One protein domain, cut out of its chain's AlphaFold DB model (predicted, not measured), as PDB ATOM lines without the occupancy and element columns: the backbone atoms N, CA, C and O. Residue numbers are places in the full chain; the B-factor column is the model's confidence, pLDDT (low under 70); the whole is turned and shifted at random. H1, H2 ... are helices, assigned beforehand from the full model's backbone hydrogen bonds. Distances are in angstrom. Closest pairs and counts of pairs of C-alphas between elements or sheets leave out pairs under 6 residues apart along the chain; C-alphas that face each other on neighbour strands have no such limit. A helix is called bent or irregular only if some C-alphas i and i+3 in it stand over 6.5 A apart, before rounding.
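Overview. This is residues 38 to 134 of the 482 residues of an uncharacterized protein of Aedes aegypti (UniProt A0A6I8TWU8). H4 and H5 form a V joined at Tyr 102, and H2 lies side by side with H5 while H3 runs steeply across H2, which makes a small helical body with one arm. H1 sits between H2 and H4, and H6 reaches away as the arm, with residues 128 to 134 sticking out. The printed part has 97 residues with six named helices, H1 to H6 in chain order, and no named strand; the class is all helix. The whole is compact, with a radius of gyration of the C-alphas of 13.3 A and spans of 40 by 27 by 27 A.

Along the chain. Find C-alpha 85 at (164.017, 143.820, 129.457); from there H4, residues 85 to 101, runs 24.0 A to C-alpha 101 at (144.792, 129.456, 129.261). H5 follows as residues 103 to 113, 15.1 A long. Earlier you meet H1 at residues 38 to 42, 6.1 A, H2 at residues 45 to 56, 16.0 A, and H3 at residues 63 to 77, 22.6 A. H3 is irregular, but only just: C-alphas 70 and 73 are 7.0 A apart. H6, residues 118 to 134, runs 25.0 A and ends at C-alpha 134, at (142.076, 149.577, 126.246).

Arrangement. Start at H4, whose residues 95 to 99 alone touch H5, at a steep tilt of 55 degrees, opposite ways; the closest C-alphas are those of Leu 98 and Tyr 106, 5.7 A apart. Residues 90 to 97 of H4 alone touch H1, closest at the C-alphas of Asn 90 and Ile 38, 7.0 A. H1 and H2 only just touch, with 3 pairs of C-alphas within 8 A, and only at the corner by their link; the closest are Ile 41 and Leu 47, 5.6 A. Look next at H5 and H2, which touch at a shallow tilt of 18 degrees, the same way, with the C-alphas of Gln 105 and Val 52 closest at 6.6 A. Residues 65 to 69 of H3 alone touch H2, at a steep tilt of 58 degrees, the same way; the C-alphas of Lys 69 and Leu 55 are closest, 5.8 A. H6 is near H4, and it is close to but not clearly touching H5, closest at the C-alphas of His 120 and Arg 110, 7.3 A. H2 and H4 are apart. Every O i to N i+4 pair is within hydrogen-bond range in H1, H2, H4, H5 and H6; in H3, 8 of 11 are.

Size, cuts and confidence. The two C-alphas farthest apart are those of Pro 60 and Gln 134, 40.6 A. The printed part has no cut and no long link. The mean pLDDT of the printed part is 88.7, and residues 131 to 134 are under 70.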
ATOM      1  N   ILE A  38     159.384 131.335 123.576       91.00
ATOM      2  CA  ILE A  38     158.310 131.289 124.567       91.00
ATOM      3  C   ILE A  38     156.978 130.874 123.926       91.00
ATOM      4  O   ILE A  38     156.180 130.195 124.574       91.00
ATOM      5  N   ASP A  39     156.739 131.223 122.662       90.81
ATOM      6  CA  ASP A  39     155.491 130.933 121.954       90.81
ATOM      7  C   ASP A  39     155.335 129.440 121.657       90.81
ATOM      8  O   ASP A  39     154.287 128.867 121.963       90.81
ATOM      9  N   THR A  40     156.386 128.767 121.185       90.81
ATOM     10  CA  THR A  40     156.387 127.302 121.015       90.81
ATOM     11  C   THR A  40     156.199 126.574 122.352       90.81
ATOM     12  O   THR A  40     155.522 125.543 122.407       90.81
ATOM     13  N   ILE A  41     156.745 127.106 123.456       90.88
ATOM     14  CA  ILE A  41     156.547 126.528 124.795       90.88
ATOM     15  C   ILE A  41     155.090 126.691 125.254       90.88
ATOM     16  O   ILE A  41     154.485 125.709 125.688       90.88
ATOM     17  N   LEU A  42     154.518 127.894 125.154       92.00
ATOM     18  CA  LEU A  42     153.158 128.204 125.621       92.00
ATOM     19  C   LEU A  42     152.059 127.605 124.731       92.00
ATOM     20  O   LEU A  42     151.017 127.180 125.241       92.00
ATOM     21  N   GLY A  43     152.299 127.516 123.421       91.44
ATOM     22  CA  GLY A  43     151.398 126.903 122.444       91.44
ATOM     23  C   GLY A  43     151.254 125.385 122.593       91.44
ATOM     24  O   GLY A  43     150.323 124.798 122.043       91.44
ATOM     25  N   SER A  44     152.129 124.729 123.365       92.94
ATOM     26  CA  SER A  44     152.046 123.295 123.640       92.94
ATOM     27  C   SER A  44     151.713 123.013 125.105       92.94
ATOM     28  O   SER A  44     152.584 123.018 125.974       92.94
ATOM     29  N   ASN A  45     150.462 122.627 125.367       92.62
ATOM     30  CA  ASN A  45     149.985 122.166 126.680       92.62
ATOM     31  C   ASN A  45     150.912 121.094 127.306       92.62
ATOM     32  O   ASN A  45     151.189 121.117 128.507       92.62
ATOM     33  N   ARG A  46     151.493 120.206 126.480       93.69
ATOM     34  CA  ARG A  46     152.498 119.218 126.911       93.69
ATOM     35  C   ARG A  46     153.791 119.870 127.413       93.69
ATOM     36  O   ARG A  46     154.358 119.379 128.387       93.69
ATOM     37  N   LEU A  47     154.292 120.921 126.764       93.19
ATOM     38  CA  LEU A  47     155.498 121.627 127.215       93.19
ATOM     39  C   LEU A  47     155.208 122.436 128.480       93.19
ATOM     40  O   LEU A  47     155.926 122.255 129.465       93.19
ATOM     41  N   VAL A  48     154.117 123.214 128.505       94.00
ATOM     42  CA  VAL A  48     153.667 123.963 129.694       94.00
ATOM     43  C   VAL A  48     153.590 123.051 130.920       94.00
ATOM     44  O   VAL A  48     154.248 123.323 131.921       94.00
ATOM     45  N   ASN A  49     152.894 121.913 130.829       93.94
ATOM     46  CA  ASN A  49     152.774 120.972 131.946       93.94
ATOM     47  C   ASN A  49     154.127 120.408 132.423       93.94
ATOM     48  O   ASN A  49     154.315 120.218 133.622       93.94
ATOM     49  N   ASN A  50     155.096 120.171 131.529       94.56
ATOM     50  CA  ASN A  50     156.431 119.708 131.932       94.56
ATOM     51  C   ASN A  50     157.246 120.801 132.649       94.56
ATOM     52  O   ASN A  50     157.929 120.502 133.631       94.56
ATOM     53  N   TYR A  51     157.153 122.063 132.213       93.81
ATOM     54  CA  TYR A  51     157.771 123.193 132.919       93.81
ATOM     55  C   TYR A  51     157.100 123.452 134.279       93.81
ATOM     56  O   TYR A  51     157.794 123.622 135.282       93.81
ATOM     57  N   VAL A  52     155.767 123.397 134.345       94.88
ATOM     58  CA  VAL A  52     154.985 123.534 135.585       94.88
ATOM     59  C   VAL A  52     155.345 122.429 136.582       94.88
ATOM     60  O   VAL A  52     155.732 122.730 137.710       94.88
ATOM     61  N   ASP A  53     155.322 121.154 136.179       95.44
ATOM     62  CA  ASP A  53     155.696 120.040 137.063       95.44
ATOM     63  C   ASP A  53     157.164 120.104 137.515       95.44
ATOM     64  O   ASP A  53     157.473 119.739 138.653       95.44
ATOM     65  N   CYS A  54     158.072 120.602 136.669       96.00
ATOM     66  CA  CYS A  54     159.452 120.907 137.054       96.00
ATOM     67  C   CYS A  54     159.499 121.931 138.197       96.00
ATOM     68  O   CYS A  54     160.117 121.666 139.236       96.00
ATOM     69  N   LEU A  55     158.825 123.078 138.053       94.44
ATOM     70  CA  LEU A  55     158.767 124.126 139.077       94.44
ATOM     71  C   LEU A  55     158.141 123.592 140.378       94.44
ATOM     72  O   LEU A  55     158.729 123.740 141.451       94.44
ATOM     73  N   LEU A  56     157.037 122.848 140.275       94.75
ATOM     74  CA  LEU A  56     156.368 122.180 141.399       94.75
ATOM     75  C   LEU A  56     157.181 121.029 142.020       94.75
ATOM     76  O   LEU A  56     156.864 120.580 143.119       94.75
ATOM     77  N   SER A  57     158.294 120.615 141.405       93.44
ATOM     78  CA  SER A  57     159.157 119.499 141.849       93.44
ATOM     79  C   SER A  57     158.547 118.100 141.678       93.44
ATOM     80  O   SER A  57     159.015 117.155 142.303       93.44
ATOM     81  N   ARG A  58     157.528 117.964 140.822       93.31
ATOM     82  CA  ARG A  58     156.842 116.701 140.497       93.31
ATOM     83  C   ARG A  58     157.563 115.885 139.415       93.31
ATOM     84  O   ARG A  58     157.417 114.669 139.373       93.31
ATOM     85  N   LYS A  59     158.332 116.543 138.539       94.06
ATOM     86  CA  LYS A  59     159.118 115.920 137.457       94.06
ATOM     87  C   LYS A  59     160.552 116.473 137.405       94.06
ATOM     88  O   LYS A  59     160.788 117.579 137.901       94.06
ATOM     89  N   PRO A  60     161.518 115.740 136.810       94.19
ATOM     90  CA  PRO A  60     162.839 116.287 136.506       94.19
ATOM     91  C   PRO A  60     162.726 117.508 135.582       94.19
ATOM     92  O   PRO A  60     161.890 117.550 134.682       94.19
ATOM     93  N   CYS A  61     163.575 118.507 135.812       93.62
ATOM     94  CA  CYS A  61     163.542 119.758 135.064       93.62
ATOM     95  C   CYS A  61     164.324 119.692 133.741       93.62
ATOM     96  O   CYS A  61     165.443 119.167 133.746       93.62
ATOM     97  N   PRO A  62     163.825 120.314 132.651       91.81
ATOM     98  CA  PRO A  62     164.670 120.685 131.513       91.81
ATOM     99  C   PRO A  62     165.767 121.670 131.972       91.81
ATOM    100  O   PRO A  62     165.595 122.311 133.015       91.81
ATOM    101  N   PRO A  63     166.883 121.825 131.232       90.69
ATOM    102  CA  PRO A  63     168.010 122.660 131.662       90.69
ATOM    103  C   PRO A  63     167.590 124.107 131.963       90.69
ATOM    104  O   PRO A  63     167.943 124.639 133.015       90.69
ATOM    105  N   GLU A  64     166.733 124.691 131.127       88.25
ATOM    106  CA  GLU A  64     166.279 126.075 131.297       88.25
ATOM    107  C   GLU A  64     165.316 126.198 132.486       88.25
ATOM    108  O   GLU A  64     165.457 127.084 133.326       88.25
ATOM    109  N   GLY A  65     164.399 125.236 132.641       90.38
ATOM    110  CA  GLY A  65     163.491 125.166 133.790       90.38
ATOM    111  C   GLY A  65     164.217 124.945 135.122       90.38
ATOM    112  O   GLY A  65     163.785 125.457 136.152       90.38
ATOM    113  N   LYS A  66     165.347 124.225 135.116       91.94
ATOM    114  CA  LYS A  66     166.189 123.976 136.297       91.94
ATOM    115  C   LYS A  66     166.837 125.261 136.808       91.94
ATOM    116  O   LYS A  66     166.882 125.469 138.021       91.94
ATOM    117  N   ASP A  67     167.328 126.103 135.906       89.25
ATOM    118  CA  ASP A  67     167.969 127.367 136.264       89.25
ATOM    119  C   ASP A  67     166.941 128.479 136.529       89.25
ATOM    120  O   ASP A  67     167.084 129.195 137.522       89.25
ATOM    121  N   LEU A  68     165.825 128.526 135.788       90.12
ATOM    122  CA  LEU A  68     164.660 129.349 136.139       90.12
ATOM    123  C   LEU A  68     164.192 129.061 137.572       90.12
ATOM    124  O   LEU A  68     164.042 129.983 138.364       90.12
ATOM    125  N   LYS A  69     164.042 127.785 137.952       91.75
ATOM    126  CA  LYS A  69     163.630 127.369 139.305       91.75
ATOM    127  C   LYS A  69     164.578 127.828 140.422       91.75
ATOM    128  O   LYS A  69     164.145 127.981 141.562       91.75
ATOM    129  N   ARG A  70     165.864 128.029 140.114       90.31
ATOM    130  CA  ARG A  70     166.872 128.568 141.048       90.31
ATOM    131  C   ARG A  70     166.768 130.088 141.182       90.31
ATOM    132  O   ARG A  70     166.974 130.611 142.270       90.31
ATOM    133  N   ILE A  71     166.453 130.774 140.083       89.06
ATOM    134  CA  ILE A  71     166.360 132.237 139.993       89.06
ATOM    135  C   ILE A  71     165.016 132.760 140.521       89.06
ATOM    136  O   ILE A  71     164.987 133.771 141.217       89.06
ATOM    137  N   LEU A  72     163.916 132.052 140.251       88.62
ATOM    138  CA  LEU A  72     162.538 132.444 140.558       88.62
ATOM    139  C   LEU A  72     162.301 132.969 141.995       88.62
ATOM    140  O   LEU A  72     161.692 134.030 142.112       88.62
ATOM    141  N   PRO A  73     162.776 132.331 143.088       88.12
ATOM    142  CA  PRO A  73     162.565 132.865 144.438       88.12
ATOM    143  C   PRO A  73     163.357 134.151 144.727       88.12
ATOM    144  O   PRO A  73     162.951 134.933 145.586       88.12
ATOM    145  N   GLU A  74     164.468 134.402 144.024       87.12
ATOM    146  CA  GLU A  74     165.152 135.699 144.087       87.12
ATOM    147  C   GLU A  74     164.362 136.727 143.277       87.12
ATOM    148  O   GLU A  74     163.933 137.725 143.846       87.12
ATOM    149  N   ALA A  75     164.057 136.416 142.013       87.00
ATOM    150  CA  ALA A  75     163.373 137.310 141.085       87.00
ATOM    151  C   ALA A  75     161.962 137.727 141.542       87.00
ATOM    152  O   ALA A  75     161.564 138.857 141.283       87.00
ATOM    153  N   LEU A  76     161.214 136.876 142.254       86.38
ATOM    154  CA  LEU A  76     159.956 137.282 142.896       86.38
ATOM    155  C   LEU A  76     160.230 138.303 144.014       86.38
ATOM    156  O   LEU A  76     159.719 139.421 143.975       86.38
ATOM    157  N   ARG A  77     161.117 137.967 144.960       84.19
ATOM    158  CA  ARG A  77     161.451 138.814 146.118       84.19
ATOM    159  C   ARG A  77     162.085 140.156 145.729       84.19
ATOM    160  O   ARG A  77     161.829 141.163 146.383       84.19
ATOM    161  N   THR A  78     162.920 140.181 144.691       84.50
ATOM    162  CA  THR A  78     163.580 141.391 144.166       84.50
ATOM    163  C   THR A  78     162.795 142.066 143.046       84.50
ATOM    164  O   THR A  78     163.251 143.083 142.527       84.50
ATOM    165  N   LYS A  79     161.629 141.523 142.666       82.12
ATOM    166  CA  LYS A  79     160.782 142.006 141.567       82.12
ATOM    167  C   LYS A  79     161.573 142.186 140.265       82.12
ATOM    168  O   LYS A  79     161.562 143.234 139.635       82.12
ATOM    169  N   CYS A  80     162.301 141.146 139.874       81.31
ATOM    170  CA  CYS A  80     163.107 141.098 138.657       81.31
ATOM    171  C   CYS A  80     164.157 142.227 138.529       81.31
ATOM    172  O   CYS A  80     164.536 142.599 137.417       81.31
ATOM    173  N   ALA A  81     164.693 142.748 139.643       81.56
ATOM    174  CA  ALA A  81     165.714 143.811 139.643       81.56
ATOM    175  C   ALA A  81     167.005 143.463 138.867       81.56
ATOM    176  O   ALA A  81     167.783 144.351 138.520       81.56
ATOM    177  N   ARG A  82     167.238 142.173 138.593       82.31
ATOM    178  CA  ARG A  82     168.377 141.641 137.824       82.31
ATOM    179  C   ARG A  82     167.986 141.099 136.441       82.31
ATOM    180  O   ARG A  82     168.812 140.476 135.778       82.31
ATOM    181  N   CYS A  83     166.742 141.294 136.013       84.38
ATOM    182  CA  CYS A  83     166.238 140.762 134.752       84.38
ATOM    183  C   CYS A  83     166.516 141.706 133.576       84.38
ATOM    184  O   CYS A  83     166.369 142.925 133.696       84.38
ATOM    185  N   SER A  84     166.870 141.123 132.430       85.81
ATOM    186  CA  SER A  84     166.865 141.798 131.123       85.81
ATOM    187  C   SER A  84     165.453 142.303 130.778       85.81
ATOM    188  O   SER A  84     164.462 141.771 131.285       85.81
ATOM    189  N   VAL A  85     165.332 143.307 129.902       85.19
ATOM    190  CA  VAL A  85     164.017 143.820 129.457       85.19
ATOM    191  C   VAL A  85     163.225 142.699 128.779       85.19
ATOM    192  O   VAL A  85     162.113 142.393 129.201       85.19
ATOM    193  N   THR A  86     163.862 141.967 127.864       87.31
ATOM    194  CA  THR A  86     163.294 140.787 127.197       87.31
ATOM    195  C   THR A  86     162.863 139.702 128.193       87.31
ATOM    196  O   THR A  86     161.838 139.055 128.000       87.31
ATOM    197  N   GLN A  87     163.583 139.527 129.309       87.31
ATOM    198  CA  GLN A  87     163.191 138.583 130.368       87.31
ATOM    199  C   GLN A  87     161.934 139.048 131.125       87.31
ATOM    200  O   GLN A  87     161.104 138.208 131.469       87.31
ATOM    201  N   LYS A  88     161.759 140.357 131.368       87.50
ATOM    202  CA  LYS A  88     160.534 140.923 131.973       87.50
ATOM    203  C   LYS A  88     159.326 140.763 131.049       87.50
ATOM    204  O   LYS A  88     158.260 140.346 131.498       87.50
ATOM    205  N   GLU A  89     159.509 141.053 129.765       88.31
ATOM    206  CA  GLU A  89     158.481 140.939 128.725       88.31
ATOM    207  C   GLU A  89     158.045 139.478 128.537       88.31
ATOM    208  O   GLU A  89     156.855 139.164 128.626       88.31
ATOM    209  N   ASN A  90     159.008 138.558 128.423       88.94
ATOM    210  CA  ASN A  90     158.753 137.118 128.378       88.94
ATOM    211  C   ASN A  90     158.094 136.598 129.667       88.94
ATOM    212  O   ASN A  90     157.162 135.800 129.590       88.94
ATOM    213  N   ALA A  91     158.512 137.063 130.851       89.12
ATOM    214  CA  ALA A  91     157.880 136.678 132.113       89.12
ATOM    215  C   ALA A  91     156.406 137.109 132.170       89.12
ATOM    216  O   ALA A  91     155.549 136.297 132.515       89.12
ATOM    217  N   LEU A  92     156.081 138.342 131.769       89.25
ATOM    218  CA  LEU A  92     154.692 138.800 131.677       89.25
ATOM    219  C   LEU A  92     153.887 137.987 130.658       89.25
ATOM    220  O   LEU A  92     152.769 137.572 130.964       89.25
ATOM    221  N   LYS A  93     154.455 137.693 129.482       90.25
ATOM    222  CA  LYS A  93     153.825 136.847 128.456       90.25
ATOM    223  C   LYS A  93     153.505 135.442 128.988       90.25
ATOM    224  O   LYS A  93     152.393 134.956 128.816       90.25
ATOM    225  N   ILE A  94     154.429 134.829 129.728       91.62
ATOM    226  CA  ILE A  94     154.214 133.529 130.383       91.62
ATOM    227  C   ILE A  94     153.102 133.622 131.433       91.62
ATOM    228  O   ILE A  94     152.167 132.826 131.401       91.62
ATOM    229  N   ILE A  95     153.179 134.578 132.363       90.94
ATOM    230  CA  ILE A  95     152.241 134.676 133.495       90.94
ATOM    231  C   ILE A  95     150.819 135.006 133.001       90.94
ATOM    232  O   ILE A  95     149.861 134.395 133.473       90.94
ATOM    233  N   THR A  96     150.671 135.891 132.007       91.69
ATOM    234  CA  THR A  96     149.377 136.199 131.362       91.69
ATOM    235  C   THR A  96     148.785 134.995 130.633       91.69
ATOM    236  O   THR A  96     147.619 134.669 130.857       91.69
ATOM    237  N   THR A  97     149.563 134.280 129.813       91.88
ATOM    238  CA  THR A  97     149.063 133.082 129.122       91.88
ATOM    239  C   THR A  97     148.731 131.950 130.097       91.88
ATOM    240  O   THR A  97     147.725 131.268 129.909       91.88
ATOM    241  N   LEU A  98     149.503 131.767 131.174       92.56
ATOM    242  CA  LEU A  98     149.158 130.794 132.215       92.56
ATOM    243  C   LEU A  98     147.854 131.167 132.932       92.56
ATOM    244  O   LEU A  98     147.007 130.301 133.116       92.56
ATOM    245  N   TYR A  99     147.661 132.440 133.280       92.19
ATOM    246  CA  TYR A  99     146.446 132.910 133.946       92.19
ATOM    247  C   TYR A  99     145.176 132.682 133.104       92.19
ATOM    248  O   TYR A  99     144.177 132.192 133.626       92.19
ATOM    249  N   TYR A 100     145.216 132.986 131.800       91.25
ATOM    250  CA  TYR A 100     144.040 132.877 130.925       91.25
ATOM    251  C   TYR A 100     143.826 131.493 130.290       91.25
ATOM    252  O   TYR A 100     142.683 131.127 130.025       91.25
ATOM    253  N   SER A 101     144.886 130.728 130.006       93.44
ATOM    254  CA  SER A 101     144.792 129.456 129.261       93.44
ATOM    255  C   SER A 101     145.116 128.209 130.087       93.44
ATOM    256  O   SER A 101     144.823 127.102 129.640       93.44
ATOM    257  N   TYR A 102     145.711 128.365 131.275       93.62
ATOM    258  CA  TYR A 102     146.188 127.262 132.117       93.62
ATOM    259  C   TYR A 102     145.901 127.517 133.620       93.62
ATOM    260  O   TYR A 102     146.830 127.526 134.438       93.62
ATOM    261  N   PRO A 103     144.630 127.761 134.014       93.62
ATOM    262  CA  PRO A 103     144.286 128.226 135.361       93.62
ATOM    263  C   PRO A 103     144.667 127.229 136.467       93.62
ATOM    264  O   PRO A 103     145.152 127.650 137.516       93.62
ATOM    265  N   ASP A 104     144.535 125.920 136.232       94.19
ATOM    266  CA  ASP A 104     144.901 124.881 137.208       94.19
ATOM    267  C   ASP A 104     146.416 124.874 137.479       94.19
ATOM    268  O   ASP A 104     146.876 124.797 138.622       94.19
ATOM    269  N   GLN A 105     147.208 125.010 136.411       93.50
ATOM    270  CA  GLN A 105     148.662 125.126 136.465       93.50
ATOM    271  C   GLN A 105     149.078 126.414 137.187       93.50
ATOM    272  O   GLN A 105     149.992 126.388 138.013       93.50
ATOM    273  N   TYR A 106     148.395 127.527 136.900       93.75
ATOM    274  CA  TYR A 106     148.622 128.812 137.553       93.75
ATOM    275  C   TYR A 106     148.312 128.750 139.055       93.75
ATOM    276  O   TYR A 106     149.142 129.166 139.863       93.75
ATOM    277  N   MET A 107     147.174 128.170 139.457       93.50
ATOM    278  CA  MET A 107     146.817 128.017 140.873       93.50
ATOM    279  C   MET A 107     147.822 127.149 141.636       93.50
ATOM    280  O   MET A 107     148.250 127.543 142.720       93.50
ATOM    281  N   ALA A 108     148.257 126.023 141.059       93.94
ATOM    282  CA  ALA A 108     149.264 125.163 141.679       93.94
ATOM    283  C   ALA A 108     150.631 125.864 141.822       93.94
ATOM    284  O   ALA A 108     151.326 125.686 142.825       93.94
ATOM    285  N   LEU A 109     151.031 126.688 140.844       93.19
ATOM    286  CA  LEU A 109     152.239 127.514 140.952       93.19
ATOM    287  C   LEU A 109     152.096 128.608 142.016       93.19
ATOM    288  O   LEU A 109     153.029 128.798 142.795       93.19
ATOM    289  N   ARG A 110     150.943 129.283 142.088       92.19
ATOM    290  CA  ARG A 110     150.641 130.295 143.111       92.19
ATOM    291  C   ARG A 110     150.757 129.704 144.515       92.19
ATOM    292  O   ARG A 110     151.501 130.242 145.322       92.19
ATOM    293  N   GLU A 111     150.121 128.563 144.781       92.88
ATOM    294  CA  GLU A 111     150.206 127.863 146.074       92.88
ATOM    295  C   GLU A 111     151.661 127.558 146.487       92.88
ATOM    296  O   GLU A 111     152.022 127.675 147.657       92.88
ATOM    297  N   ARG A 112     152.525 127.211 145.521       93.31
ATOM    298  CA  ARG A 112     153.924 126.849 145.788       93.31
ATOM    299  C   ARG A 112     154.889 128.037 145.911       93.31
ATOM    300  O   ARG A 112     155.892 127.903 146.612       93.31
ATOM    301  N   TRP A 113     154.648 129.142 145.206       91.56
ATOM    302  CA  TRP A 113     155.611 130.249 145.070       91.56
ATOM    303  C   TRP A 113     155.118 131.598 145.614       91.56
ATOM    304  O   TRP A 113     155.945 132.455 145.912       91.56
ATOM    305  N   ASP A 114     153.807 131.774 145.788       91.88
ATOM    306  CA  ASP A 114     153.178 132.941 146.417       91.88
ATOM    307  C   ASP A 114     152.069 132.515 147.407       91.88
ATOM    308  O   ASP A 114     150.892 132.828 147.203       91.88
ATOM    309  N   PRO A 115     152.416 131.818 148.511       90.31
ATOM    310  CA  PRO A 115     151.456 131.496 149.576       90.31
ATOM    311  C   PRO A 115     150.913 132.751 150.288       90.31
ATOM    312  O   PRO A 115     149.928 132.678 151.013       90.31
ATOM    313  N   SER A 116     151.557 133.904 150.081       88.88
ATOM    314  CA  SER A 116     151.142 135.238 150.525       88.88
ATOM    315  C   SER A 116     150.034 135.876 149.676       88.88
ATOM    316  O   SER A 116     149.350 136.775 150.159       88.88
ATOM    317  N   GLY A 117     149.886 135.474 148.410       88.19
ATOM    318  CA  GLY A 117     149.042 136.153 147.420       88.19
ATOM    319  C   GLY A 117     149.494 137.575 147.031       88.19
ATOM    320  O   GLY A 117     148.751 138.274 146.341       88.19
ATOM    321  N   GLU A 118     150.673 138.040 147.463       87.81
ATOM    322  CA  GLU A 118     151.121 139.429 147.264       87.81
ATOM    323  C   GLU A 118     151.518 139.703 145.804       87.81
ATOM    324  O   GLU A 118     151.228 140.772 145.260       87.81
ATOM    325  N   TYR A 119     152.174 138.739 145.154       85.62
ATOM    326  CA  TYR A 119     152.592 138.853 143.755       85.62
ATOM    327  C   TYR A 119     151.399 138.645 142.820       85.62
ATOM    328  O   TYR A 119     151.229 139.390 141.855       85.62
ATOM    329  N   HIS A 120     150.534 137.686 143.151       88.69
ATOM    330  CA  HIS A 120     149.281 137.416 142.457       88.69
ATOM    331  C   HIS A 120     148.345 138.634 142.466       88.69
ATOM    332  O   HIS A 120     147.919 139.065 141.399       88.69
ATOM    333  N   ARG A 121     148.115 139.265 143.628       89.19
ATOM    334  CA  ARG A 121     147.270 140.466 143.732       89.19
ATOM    335  C   ARG A 121     147.789 141.631 142.881       89.19
ATOM    336  O   ARG A 121     147.001 142.275 142.194       89.19
ATOM    337  N   ARG A 122     149.105 141.894 142.880       85.38
ATOM    338  CA  ARG A 122     149.696 142.926 141.997       85.38
ATOM    339  C   ARG A 122     149.538 142.586 140.518       85.38
ATOM    340  O   ARG A 122     149.425 143.487 139.695       85.38
ATOM    341  N   PHE A 123     149.548 141.301 140.175       88.31
ATOM    342  CA  PHE A 123     149.347 140.856 138.803       88.31
ATOM    343  C   PHE A 123     147.888 141.023 138.351       88.31
ATOM    344  O   PHE A 123     147.651 141.458 137.230       88.31
ATOM    345  N   GLU A 124     146.911 140.777 139.227       88.38
ATOM    346  CA  GLU A 124     145.498 141.082 138.960       88.38
ATOM    347  C   GLU A 124     145.251 142.593 138.811       88.38
ATOM    348  O   GLU A 124     144.556 143.011 137.886       88.38
ATOM    349  N   GLU A 125     145.863 143.419 139.663       87.88
ATOM    350  CA  GLU A 125     145.821 144.888 139.572       87.88
ATOM    351  C   GLU A 125     146.452 145.397 138.259       87.88
ATOM    352  O   GLU A 125     145.883 146.249 137.575       87.88
ATOM    353  N   TYR A 126     147.574 144.805 137.840       85.31
ATOM    354  CA  TYR A 126     148.219 145.073 136.552       85.31
ATOM    355  C   TYR A 126     147.350 144.662 135.350       85.31
ATOM    356  O   TYR A 126     147.201 145.439 134.403       85.31
ATOM    357  N   LEU A 127     146.722 143.480 135.396       86.94
ATOM    358  CA  LEU A 127     145.762 143.041 134.377       86.94
ATOM    359  C   LEU A 127     144.575 144.006 134.270       86.94
ATOM    360  O   LEU A 127     144.205 144.388 133.162       86.94
ATOM    361  N   GLN A 128     144.001 144.434 135.397       84.50
ATOM    362  CA  GLN A 128     142.924 145.428 135.415       84.50
ATOM    363  C   GLN A 128     143.388 146.757 134.803       84.50
ATOM    364  O   GLN A 128     142.693 147.306 133.949       84.50
ATOM    365  N   GLY A 129     144.590 147.230 135.149       77.56
ATOM    366  CA  GLY A 129     145.200 148.421 134.550       77.56
ATOM    367  C   GLY A 129     145.325 148.342 133.023       77.56
ATOM    368  O   GLY A 129     144.985 149.305 132.337       77.56
ATOM    369  N   ILE A 130     145.726 147.186 132.474       74.69
ATOM    370  CA  ILE A 130     145.744 146.953 131.018       74.69
ATOM    371  C   ILE A 130     144.334 147.055 130.424       74.69
ATOM    372  O   ILE A 130     144.159 147.718 129.403       74.69
ATOM    373  N   GLN A 131     143.333 146.420 131.045       64.38
ATOM    374  CA  GLN A 131     141.951 146.441 130.546       64.38
ATOM    375  C   GLN A 131     141.385 147.870 130.525       64.38
ATOM    376  O   GLN A 131     140.820 148.287 129.517       64.38
ATOM    377  N   PHE A 132     141.603 148.664 131.581       59.78
ATOM    378  CA  PHE A 132     141.174 150.067 131.604       59.78
ATOM    379  C   PHE A 132     141.875 150.921 130.536       59.78
ATOM    380  O   PHE A 132     141.225 151.764 129.918       59.78
ATOM    381  N   ASN A 133     143.155 150.665 130.243       58.09
ATOM    382  CA  ASN A 133     143.880 151.371 129.179       58.09
ATOM    383  C   ASN A 133     143.345 151.063 127.763       58.09
ATOM    384  O   ASN A 133     143.529 151.876 126.860       58.09
ATOM    385  N   GLN A 134     142.670 149.925 127.549       58.06
ATOM    386  CA  GLN A 134     142.076 149.577 126.246       58.06
ATOM    387  C   GLN A 134     140.740 150.292 125.973       58.06
ATOM    388  O   GLN A 134     140.367 150.465 124.815       58.06
TER     389      GLN A 134